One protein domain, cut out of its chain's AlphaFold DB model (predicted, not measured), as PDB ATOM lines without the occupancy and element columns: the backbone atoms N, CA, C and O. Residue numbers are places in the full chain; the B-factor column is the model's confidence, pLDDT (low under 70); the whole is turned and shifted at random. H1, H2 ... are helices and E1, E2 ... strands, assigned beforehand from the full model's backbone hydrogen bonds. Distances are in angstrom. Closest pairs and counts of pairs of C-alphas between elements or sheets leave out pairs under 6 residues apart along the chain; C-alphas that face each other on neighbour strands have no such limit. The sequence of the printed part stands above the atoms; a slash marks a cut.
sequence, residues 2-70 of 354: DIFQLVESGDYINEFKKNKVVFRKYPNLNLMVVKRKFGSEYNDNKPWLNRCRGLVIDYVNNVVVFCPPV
ATOM      1  N   ASP A   2     169.668 182.046 210.696       89.81
ATOM      2  CA  ASP A   2     169.730 180.979 211.695       89.81
ATOM      3  C   ASP A   2     170.782 181.287 212.782       89.81
ATOM      4  O   ASP A   2     171.376 182.367 212.808       89.81
ATOM      5  N   ILE A   3     170.961 180.370 213.737       94.31
ATOM      6  CA  ILE A   3     171.917 180.558 214.835       94.31
ATOM      7  C   ILE A   3     173.377 180.445 214.379       94.31
ATOM      8  O   ILE A   3     174.226 181.101 214.968       94.31
ATOM      9  N   PHE A   4     173.672 179.652 213.351       94.00
ATOM     10  CA  PHE A   4     175.035 179.419 212.872       94.00
ATOM     11  C   PHE A   4     175.550 180.662 212.158       94.00
ATOM     12  O   PHE A   4     176.553 181.227 212.578       94.00
ATOM     13  N   GLN A   5     174.760 181.186 211.221       94.62
ATOM     14  CA  GLN A   5     175.019 182.452 210.534       94.62
ATOM     15  C   GLN A   5     175.162 183.620 211.516       94.62
ATOM     16  O   GLN A   5     176.035 184.473 211.366       94.62
ATOM     17  N   LEU A   6     174.304 183.669 212.545       96.00
ATOM     18  CA  LEU A   6     174.388 184.707 213.569       96.00
ATOM     19  C   LEU A   6     175.712 184.617 214.341       96.00
ATOM     20  O   LEU A   6     176.321 185.650 214.615       96.00
ATOM     21  N   VAL A   7     176.158 183.414 214.700       96.88
ATOM     22  CA  VAL A   7     177.412 183.233 215.439       96.88
ATOM     23  C   VAL A   7     178.619 183.534 214.550       96.88
ATOM     24  O   VAL A   7     179.458 184.331 214.960       96.88
ATOM     25  N   GLU A   8     178.646 183.019 213.321       95.50
ATOM     26  CA  GLU A   8     179.697 183.286 212.325       95.50
ATOM     27  C   GLU A   8     179.860 184.784 212.031       95.50
ATOM     28  O   GLU A   8     180.974 185.254 211.818       95.50
ATOM     29  N   SER A   9     178.774 185.567 212.098       94.44
ATOM     30  CA  SER A   9     178.839 187.026 211.916       94.44
ATOM     31  C   SER A   9     179.666 187.765 212.982       94.44
ATOM     32  O   SER A   9     180.039 188.918 212.778       94.44
ATOM     33  N   GLY A  10     179.900 187.152 214.149       93.19
ATOM     34  CA  GLY A  10     180.591 187.766 215.288       93.19
ATOM     35  C   GLY A  10     179.755 188.753 216.121       93.19
ATOM     36  O   GLY A  10     180.118 189.036 217.262       93.19
ATOM     37  N   ASP A  11     178.604 189.232 215.630       91.69
ATOM     38  CA  ASP A  11     177.761 190.228 216.329       91.69
ATOM     39  C   ASP A  11     176.688 189.606 217.258       91.69
ATOM     40  O   ASP A  11     175.837 190.277 217.854       91.69
ATOM     41  N   TYR A  12     176.724 188.287 217.450       96.06
ATOM     42  CA  TYR A  12     175.717 187.550 218.222       96.06
ATOM     43  C   TYR A  12     175.574 188.010 219.677       96.06
ATOM     44  O   TYR A  12     174.492 187.894 220.254       96.06
ATOM     45  N   ILE A  13     176.620 188.573 220.288       96.81
ATOM     46  CA  ILE A  13     176.562 189.075 221.668       96.81
ATOM     47  C   ILE A  13     175.587 190.249 221.805       96.81
ATOM     48  O   ILE A  13     174.856 190.324 222.801       96.81
ATOM     49  N   ASN A  14     175.552 191.158 220.829       96.12
ATOM     50  CA  ASN A  14     174.648 192.304 220.857       96.12
ATOM     51  C   ASN A  14     173.198 191.854 220.663       96.12
ATOM     52  O   ASN A  14     172.321 192.247 221.440       96.12
ATOM     53  N   GLU A  15     172.950 190.935 219.725       96.50
ATOM     54  CA  GLU A  15     171.629 190.324 219.569       96.50
ATOM     55  C   GLU A  15     171.209 189.533 220.816       96.50
ATOM     56  O   GLU A  15     170.064 189.643 221.263       96.50
ATOM     57  N   PHE A  16     172.112 188.797 221.465       96.88
ATOM     58  CA  PHE A  16     171.796 188.103 222.715       96.88
ATOM     59  C   PHE A  16     171.339 189.078 223.803       96.88
ATOM     60  O   PHE A  16     170.279 188.869 224.401       96.88
ATOM     61  N   LYS A  17     172.065 190.183 224.010       96.19
ATOM     62  CA  LYS A  17     171.686 191.224 224.980       96.19
ATOM     63  C   LYS A  17     170.325 191.841 224.648       96.19
ATOM     64  O   LYS A  17     169.453 191.887 225.518       96.19
ATOM     65  N   LYS A  18     170.107 192.234 223.388       96.06
ATOM     66  CA  LYS A  18     168.847 192.829 222.904       96.06
ATOM     67  C   LYS A  18     167.638 191.927 223.157       96.06
ATOM     68  O   LYS A  18     166.561 192.410 223.496       96.06
ATOM     69  N   ASN A  19     167.820 190.612 223.045       95.38
ATOM     70  CA  ASN A  19     166.753 189.624 223.212       95.38
ATOM     71  C   ASN A  19     166.753 188.949 224.603       95.38
ATOM     72  O   ASN A  19     166.103 187.915 224.782       95.38
ATOM     73  N   LYS A  20     167.451 189.524 225.598       95.81
ATOM     74  CA  LYS A  20     167.520 189.024 226.989       95.81
ATOM     75  C   LYS A  20     167.986 187.561 227.085       95.81
ATOM     76  O   LYS A  20     167.547 186.803 227.955       95.81
ATOM     77  N   VAL A  21     168.860 187.155 226.170       97.31
ATOM     78  CA  VAL A  21     169.556 185.871 226.212       97.31
ATOM     79  C   VAL A  21     170.710 185.993 227.203       97.31
ATOM     80  O   VAL A  21     171.476 186.951 227.181       97.31
ATOM     81  N   VAL A  22     170.817 185.014 228.094       97.00
ATOM     82  CA  VAL A  22     171.849 184.941 229.127       97.00
ATOM     83  C   VAL A  22     172.914 183.954 228.676       97.00
ATOM     84  O   VAL A  22     172.594 182.867 228.198       97.00
ATOM     85  N   PHE A  23     174.177 184.295 228.884       97.25
ATOM     86  CA  PHE A  23     175.294 183.402 228.609       97.25
ATOM     87  C   PHE A  23     176.294 183.406 229.762       97.25
ATOM     88  O   PHE A  23     176.402 184.379 230.510       97.25
ATOM     89  N   ARG A  24     177.018 182.298 229.915       97.12
ATOM     90  CA  ARG A  24     178.108 182.142 230.882       97.12
ATOM     91  C   ARG A  24     179.354 181.683 230.141       97.12
ATOM     92  O   ARG A  24     179.312 180.650 229.479       97.12
ATOM     93  N   LYS A  25     180.444 182.444 230.271       97.81
ATOM     94  CA  LYS A  25     181.752 182.107 229.698       97.81
ATOM     95  C   LYS A  25     182.523 181.141 230.600       97.81
ATOM     96  O   LYS A  25     182.396 181.192 231.824       97.81
ATOM     97  N   TYR A  26     183.342 180.316 229.965       97.81
ATOM     98  CA  TYR A  26     184.301 179.385 230.544       97.81
ATOM     99  C   TYR A  26     185.671 179.685 229.922       97.81
ATOM    100  O   TYR A  26     186.041 179.035 228.947       97.81
ATOM    101  N   PRO A  27     186.408 180.686 230.446       97.38
ATOM    102  CA  PRO A  27     187.641 181.171 229.827       97.38
ATOM    103  C   PRO A  27     188.686 180.091 229.569       97.38
ATOM    104  O   PRO A  27     189.252 180.047 228.487       97.38
ATOM    105  N   ASN A  28     188.850 179.161 230.509       96.50
ATOM    106  CA  ASN A  28     189.814 178.066 230.388       96.50
ATOM    107  C   ASN A  28     189.511 177.103 229.227       96.50
ATOM    108  O   ASN A  28     190.392 176.366 228.814       96.50
ATOM    109  N   LEU A  29     188.270 177.093 228.728       97.06
ATOM    110  CA  LEU A  29     187.842 176.254 227.609       97.06
ATOM    111  C   LEU A  29     187.631 177.063 226.322       97.06
ATOM    112  O   LEU A  29     187.346 176.473 225.294       97.06
ATOM    113  N   ASN A  30     187.684 178.400 226.371       97.69
ATOM    114  CA  ASN A  30     187.219 179.283 225.290       97.69
ATOM    115  C   ASN A  30     185.740 179.089 224.891       97.69
ATOM    116  O   ASN A  30     185.296 179.543 223.838       97.69
ATOM    117  N   LEU A  31     184.938 178.480 225.770       98.38
ATOM    118  CA  LEU A  31     183.531 178.173 225.515       98.38
ATOM    119  C   LEU A  31     182.581 179.096 226.272       98.38
ATOM    120  O   LEU A  31     182.868 179.587 227.365       98.38
ATOM    121  N   MET A  32     181.378 179.280 225.744       98.19
ATOM    122  CA  MET A  32     180.252 179.812 226.503       98.19
ATOM    123  C   MET A  32     179.012 178.947 226.342       98.19
ATOM    124  O   MET A  32     178.754 178.422 225.267       98.19
ATOM    125  N   VAL A  33     178.212 178.855 227.405       98.19
ATOM    126  CA  VAL A  33     176.876 178.250 227.360       98.19
ATOM    127  C   VAL A  33     175.814 179.343 227.336       98.19
ATOM    128  O   VAL A  33     175.873 180.294 228.120       98.19
ATOM    129  N   VAL A  34     174.832 179.200 226.450       98.12
ATOM    130  CA  VAL A  34     173.844 180.228 226.115       98.12
ATOM    131  C   VAL A  34     172.425 179.714 226.353       98.12
ATOM    132  O   VAL A  34     172.027 178.642 225.882       98.12
ATOM    133  N   LYS A  35     171.615 180.500 227.071       96.75
ATOM    134  CA  LYS A  35     170.232 180.160 227.418       96.75
ATOM    135  C   LYS A  35     169.294 181.366 227.459       96.75
ATOM    136  O   LYS A  35     169.667 182.470 227.836       96.75
ATOM    137  N   ARG A  36     168.013 181.122 227.202       95.69
ATOM    138  CA  ARG A  36     166.910 182.014 227.588       95.69
ATOM    139  C   ARG A  36     166.414 181.702 228.999       95.69
ATOM    140  O   ARG A  36     166.679 180.622 229.543       95.69
ATOM    141  N   LYS A  37     165.664 182.646 229.576       91.69
ATOM    142  CA  LYS A  37     164.972 182.470 230.859       91.69
ATOM    143  C   LYS A  37     164.116 181.194 230.828       91.69
ATOM    144  O   LYS A  37     163.554 180.811 229.799       91.69
ATOM    145  N   PHE A  38     164.031 180.505 231.965       86.62
ATOM    146  CA  PHE A  38     163.094 179.394 232.112       86.62
ATOM    147  C   PHE A  38     161.659 179.881 231.835       86.62
ATOM    148  O   PHE A  38     161.318 181.008 232.183       86.62
ATOM    149  N   GLY A  39     160.852 179.056 231.165       85.56
ATOM    150  CA  GLY A  39     159.487 179.415 230.767       85.56
ATOM    151  C   GLY A  39     159.358 180.310 229.528       85.56
ATOM    152  O   GLY A  39     158.245 180.525 229.081       85.56
ATOM    153  N   SER A  40     160.448 180.800 228.918       92.19
ATOM    154  CA  SER A  40     160.339 181.583 227.674       92.19
ATOM    155  C   SER A  40     159.592 180.822 226.576       92.19
ATOM    156  O   SER A  40     159.916 179.656 226.330       92.19
ATOM    157  N   GLU A  41     158.655 181.494 225.908       92.81
ATOM    158  CA  GLU A  41     157.827 180.958 224.821       92.81
ATOM    159  C   GLU A  41     158.616 180.696 223.533       92.81
ATOM    160  O   GLU A  41     159.755 181.166 223.356       92.81
ATOM    161  N   TYR A  42     158.021 179.862 222.674       94.50
ATOM    162  CA  TYR A  42     158.534 179.606 221.335       94.50
ATOM    163  C   TYR A  42     158.503 180.912 220.542       94.50
ATOM    164  O   TYR A  42     157.600 181.721 220.719       94.50
ATOM    165  N   ASN A  43     159.521 181.154 219.723       94.31
ATOM    166  CA  ASN A  43     159.611 182.376 218.940       94.31
ATOM    167  C   ASN A  43     159.643 182.051 217.447       94.31
ATOM    168  O   ASN A  43     160.664 181.580 216.947       94.31
ATOM    169  N   ASP A  44     158.535 182.303 216.754       92.12
ATOM    170  CA  ASP A  44     158.435 182.111 215.303       92.12
ATOM    171  C   ASP A  44     159.230 183.166 214.523       92.12
ATOM    172  O   ASP A  44     159.895 182.848 213.543       92.12
ATOM    173  N   ASN A  45     159.244 184.411 215.007       93.62
ATOM    174  CA  ASN A  45     159.881 185.538 214.320       93.62
ATOM    175  C   ASN A  45     161.418 185.462 214.329       93.62
ATOM    176  O   ASN A  45     162.085 185.943 213.416       93.62
ATOM    177  N   LYS A  46     162.002 184.882 215.383       94.06
ATOM    178  CA  LYS A  46     163.449 184.699 215.570       94.06
ATOM    179  C   LYS A  46     163.745 183.249 215.973       94.06
ATOM    180  O   LYS A  46     164.033 182.994 217.147       94.06
ATOM    181  N   PRO A  47     163.733 182.296 215.022       92.06
ATOM    182  CA  PRO A  47     163.877 180.868 215.318       92.06
ATOM    183  C   PRO A  47     165.163 180.495 216.068       92.06
ATOM    184  O   PRO A  47     165.163 179.566 216.877       92.06
ATOM    185  N   TRP A  48     166.253 181.247 215.876       94.31
ATOM    186  CA  TRP A  48     167.513 181.038 216.598       94.31
ATOM    187  C   TRP A  48     167.353 181.159 218.126       94.31
ATOM    188  O   TRP A  48     168.031 180.456 218.877       94.31
ATOM    189  N   LEU A  49     166.384 181.946 218.618       96.06
ATOM    190  CA  LEU A  49     166.068 182.027 220.050       96.06
ATOM    191  C   LEU A  49     165.579 180.690 220.618       96.06
ATOM    192  O   LEU A  49     165.731 180.442 221.817       96.06
ATOM    193  N   ASN A  50     164.999 179.820 219.790       95.19
ATOM    194  CA  ASN A  50     164.535 178.497 220.210       95.19
ATOM    195  C   ASN A  50     165.696 177.506 220.385       95.19
ATOM    196  O   ASN A  50     165.508 176.471 221.024       95.19
ATOM    197  N   ARG A  51     166.894 177.846 219.888       94.75
ATOM    198  CA  ARG A  51     168.150 177.108 220.103       94.75
ATOM    199  C   ARG A  51     168.952 177.619 221.299       94.75
ATOM    200  O   ARG A  51     169.774 176.883 221.829       94.75
ATOM    201  N   CYS A  52     168.685 178.826 221.806       96.25
ATOM    202  CA  CYS A  52     169.318 179.367 223.018       96.25
ATOM    203  C   CYS A  52     168.801 178.662 224.291       96.25
ATOM    204  O   CYS A  52     168.082 179.243 225.116       96.25
ATOM    205  N   ARG A  53     169.133 177.378 224.450       94.56
ATOM    206  CA  ARG A  53     168.619 176.497 225.506       94.56
ATOM    207  C   ARG A  53     169.679 175.535 226.057       94.56
ATOM    208  O   ARG A  53     169.344 174.416 226.430       94.56
ATOM    209  N   GLY A  54     170.920 176.002 226.154       96.25
ATOM    210  CA  GLY A  54     172.103 175.167 226.381       96.25
ATOM    211  C   GLY A  54     173.006 175.083 225.150       96.25
ATOM    212  O   GLY A  54     173.768 174.137 225.039       96.25
ATOM    213  N   LEU A  55     172.892 176.044 224.226       97.62
ATOM    214  CA  LEU A  55     173.791 176.191 223.079       97.62
ATOM    215  C   LEU A  55     175.207 176.452 223.592       97.62
ATOM    216  O   LEU A  55     175.371 177.283 224.490       97.62
ATOM    217  N   VAL A  56     176.196 175.766 223.029       98.25
ATOM    218  CA  VAL A  56     177.609 175.978 223.355       98.25
ATOM    219  C   VAL A  56     178.311 176.584 222.153       98.25
ATOM    220  O   VAL A  56     178.180 176.089 221.035       98.25
ATOM    221  N   ILE A  57     179.028 177.675 222.398       98.31
ATOM    222  CA  ILE A  57     179.757 178.437 221.386       98.31
ATOM    223  C   ILE A  57     181.220 178.506 221.811       98.31
ATOM    224  O   ILE A  57     181.499 178.906 222.945       98.31
ATOM    225  N   ASP A  58     182.128 178.166 220.901       97.75
ATOM    226  CA  ASP A  58     183.513 178.624 220.956       97.75
ATOM    227  C   ASP A  58     183.513 180.098 220.569       97.75
ATOM    228  O   ASP A  58     183.314 180.469 219.410       97.75
ATOM    229  N   TYR A  59     183.650 180.951 221.578       97.19
ATOM    230  CA  TYR A  59     183.499 182.387 221.387       97.19
ATOM    231  C   TYR A  59     184.771 183.067 220.891       97.19
ATOM    232  O   TYR A  59     184.744 184.272 220.651       97.19
ATOM    233  N   VAL A  60     185.882 182.332 220.806       96.81
ATOM    234  CA  VAL A  60     187.130 182.831 220.225       96.81
ATOM    235  C   VAL A  60     187.069 182.674 218.713       96.81
ATOM    236  O   VAL A  60     187.358 183.624 217.993       96.81
ATOM    237  N   ASN A  61     186.615 181.510 218.247       96.94
ATOM    238  CA  ASN A  61     186.531 181.197 216.820       96.94
ATOM    239  C   ASN A  61     185.155 181.484 216.205       96.94
ATOM    240  O   ASN A  61     184.988 181.346 214.998       96.94
ATOM    241  N   ASN A  62     184.175 181.895 217.016       97.06
ATOM    242  CA  ASN A  62     182.792 182.132 216.596       97.06
ATOM    243  C   ASN A  62     182.172 180.904 215.914       97.06
ATOM    244  O   ASN A  62     181.575 180.993 214.845       97.06
ATOM    245  N   VAL A  63     182.288 179.751 216.577       95.75
ATOM    246  CA  VAL A  63     181.754 178.472 216.095       95.75
ATOM    247  C   VAL A  63     180.748 177.916 217.092       95.75
ATOM    248  O   VAL A  63     180.970 177.916 218.306       95.75
ATOM    249  N   VAL A  64     179.624 177.408 216.589       96.62
ATOM    250  CA  VAL A  64     178.692 176.625 217.405       96.62
ATOM    251  C   VAL A  64     179.265 175.223 217.595       96.62
ATOM    252  O   VAL A  64     179.317 174.441 216.653       96.62
ATOM    253  N   VAL A  65     179.655 174.907 218.829       96.25
ATOM    254  CA  VAL A  65     180.221 173.602 219.214       96.25
ATOM    255  C   VAL A  65     179.117 172.592 219.512       96.25
ATOM    256  O   VAL A  65     179.222 171.420 219.173       96.25
ATOM    257  N   PHE A  66     178.029 173.043 220.137       97.12
ATOM    258  CA  PHE A  66     176.887 172.189 220.441       97.12
ATOM    259  C   PHE A  66     175.577 172.942 220.251       97.12
ATOM    260  O   PHE A  66     175.368 174.008 220.839       97.12
ATOM    261  N   CYS A  67     174.661 172.336 219.498       95.00
ATOM    262  CA  CYS A  67     173.308 172.832 219.294       95.00
ATOM    263  C   CYS A  67     172.298 171.914 220.004       95.00
ATOM    264  O   CYS A  67     172.203 170.741 219.636       95.00
ATOM    265  N   PRO A  68     171.521 172.408 220.992       93.69
ATOM    266  CA  PRO A  68     170.535 171.596 221.698       93.69
ATOM    267  C   PRO A  68     169.307 171.313 220.824       93.69
ATOM    268  O   PRO A  68     169.039 172.058 219.864       93.69
ATOM    269  N   PRO A  69     168.484 170.319 221.209       93.00
ATOM    270  CA  PRO A  69     167.153 170.161 220.648       93.00
ATOM    271  C   PRO A  69     166.392 171.485 220.691       93.00
ATOM    272  O   PRO A  69     166.410 172.204 221.700       93.00
ATOM    273  N   VAL A  70     165.739 171.824 219.578       92.88
ATOM    274  CA  VAL A  70     164.966 173.064 219.475       92.88
ATOM    275  C   VAL A  70     163.867 173.068 220.535       92.88
ATOM    276  O   VAL A  70     163.273 172.032 220.846       92.88
TER     277      VAL A  70
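What this domain is: This is residues 2 to 70 of the 354 residues of an uncharacterized protein of viral metagenome (UniProt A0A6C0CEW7). A strongly twisted wall of four antiparallel strands, built of two hairpins side by side, has two short helices grazing it, H1 near the edge strand E4 and H2 near the other edge strand E1. At one end of the long axis a loop of residues 36 to 46 swings out and returns through the short helix H3, while the turn of the E1 and E2 hairpin lies at the opposite end. The printed part has 69 residues, with three named helices and four named strands in the order H1, H2, E1, E2, H3, E3, E4. The sheet's order is E1, E2, E3, E4, and the class is mixed, helices and strands. The whole is compact, with a radius of gyration of the C-alphas of 11.1 A, and its outline is rounded, spanning 32 by 23 by 22 A.

Where its parts are: H1, residues 3 to 8, begins at C-alpha 3 (171.917, 180.558, 214.835) and measures 8.6 A. H2, residues 12 to 18, measures 9.8 A. E1, residues 22 to 26, measures 13.7 A, and E2, residues 31 to 35, 13.6 A, with C-alpha 31 at (183.531, 178.173, 225.515). H3, residues 47 to 50, measures 5.5 A. E3, residues 53 to 58, is the longest strand, 15.7 A. E4, residues 63 to 66, measures 9.1 A and ends at C-alpha 66 (176.887, 172.189, 220.441).

How they stand to each other: The sheet is strongly twisted, but only just: its C-alphas lie up to 4.2 A off the best plane. E1 and E2 form a hairpin at 161 degrees, with N 24 and O 33 2.9 A apart, within hydrogen-bond range. E2 and E3 are antiparallel at 157 degrees, with N 32 and O 57 at 2.8 A. E3 and E4 form a hairpin at 137 degrees, with N 58 and O 63 at 2.9 A. H1 is on the sheet but only grazes it; the closest C-alphas of H1 and E4, those of Glu 8 and Val 63, are 6.5 A apart. H2 also only grazes the sheet; its closest C-alpha to E1 is that of Phe 16, 7.1 A from that of Val 22. H1 and H2 are close but not clearly touching, their closest C-alphas, those of Leu 6 and Tyr 12, being 5.6 A apart; they run opposite ways at a steep tilt of 57 degrees. H3 is not on the sheet; it is close to H1 but not clearly touching, with the closest C-alphas, those of Ile 3 and Trp 48, 4.8 A apart. In H1 and H2 every O i to N i+4 pair is within hydrogen-bond range; H3 is too short for such a pair.

The domain as a whole: The two C-alphas farthest apart are those of Asn 28 and Asp 44, 35.1 A. The printed part has no cut. The link from E2 to H3, 11 residues, is long; the other links are tight. The mean pLDDT of the printed part is 95.4, and no printed residue is under 70.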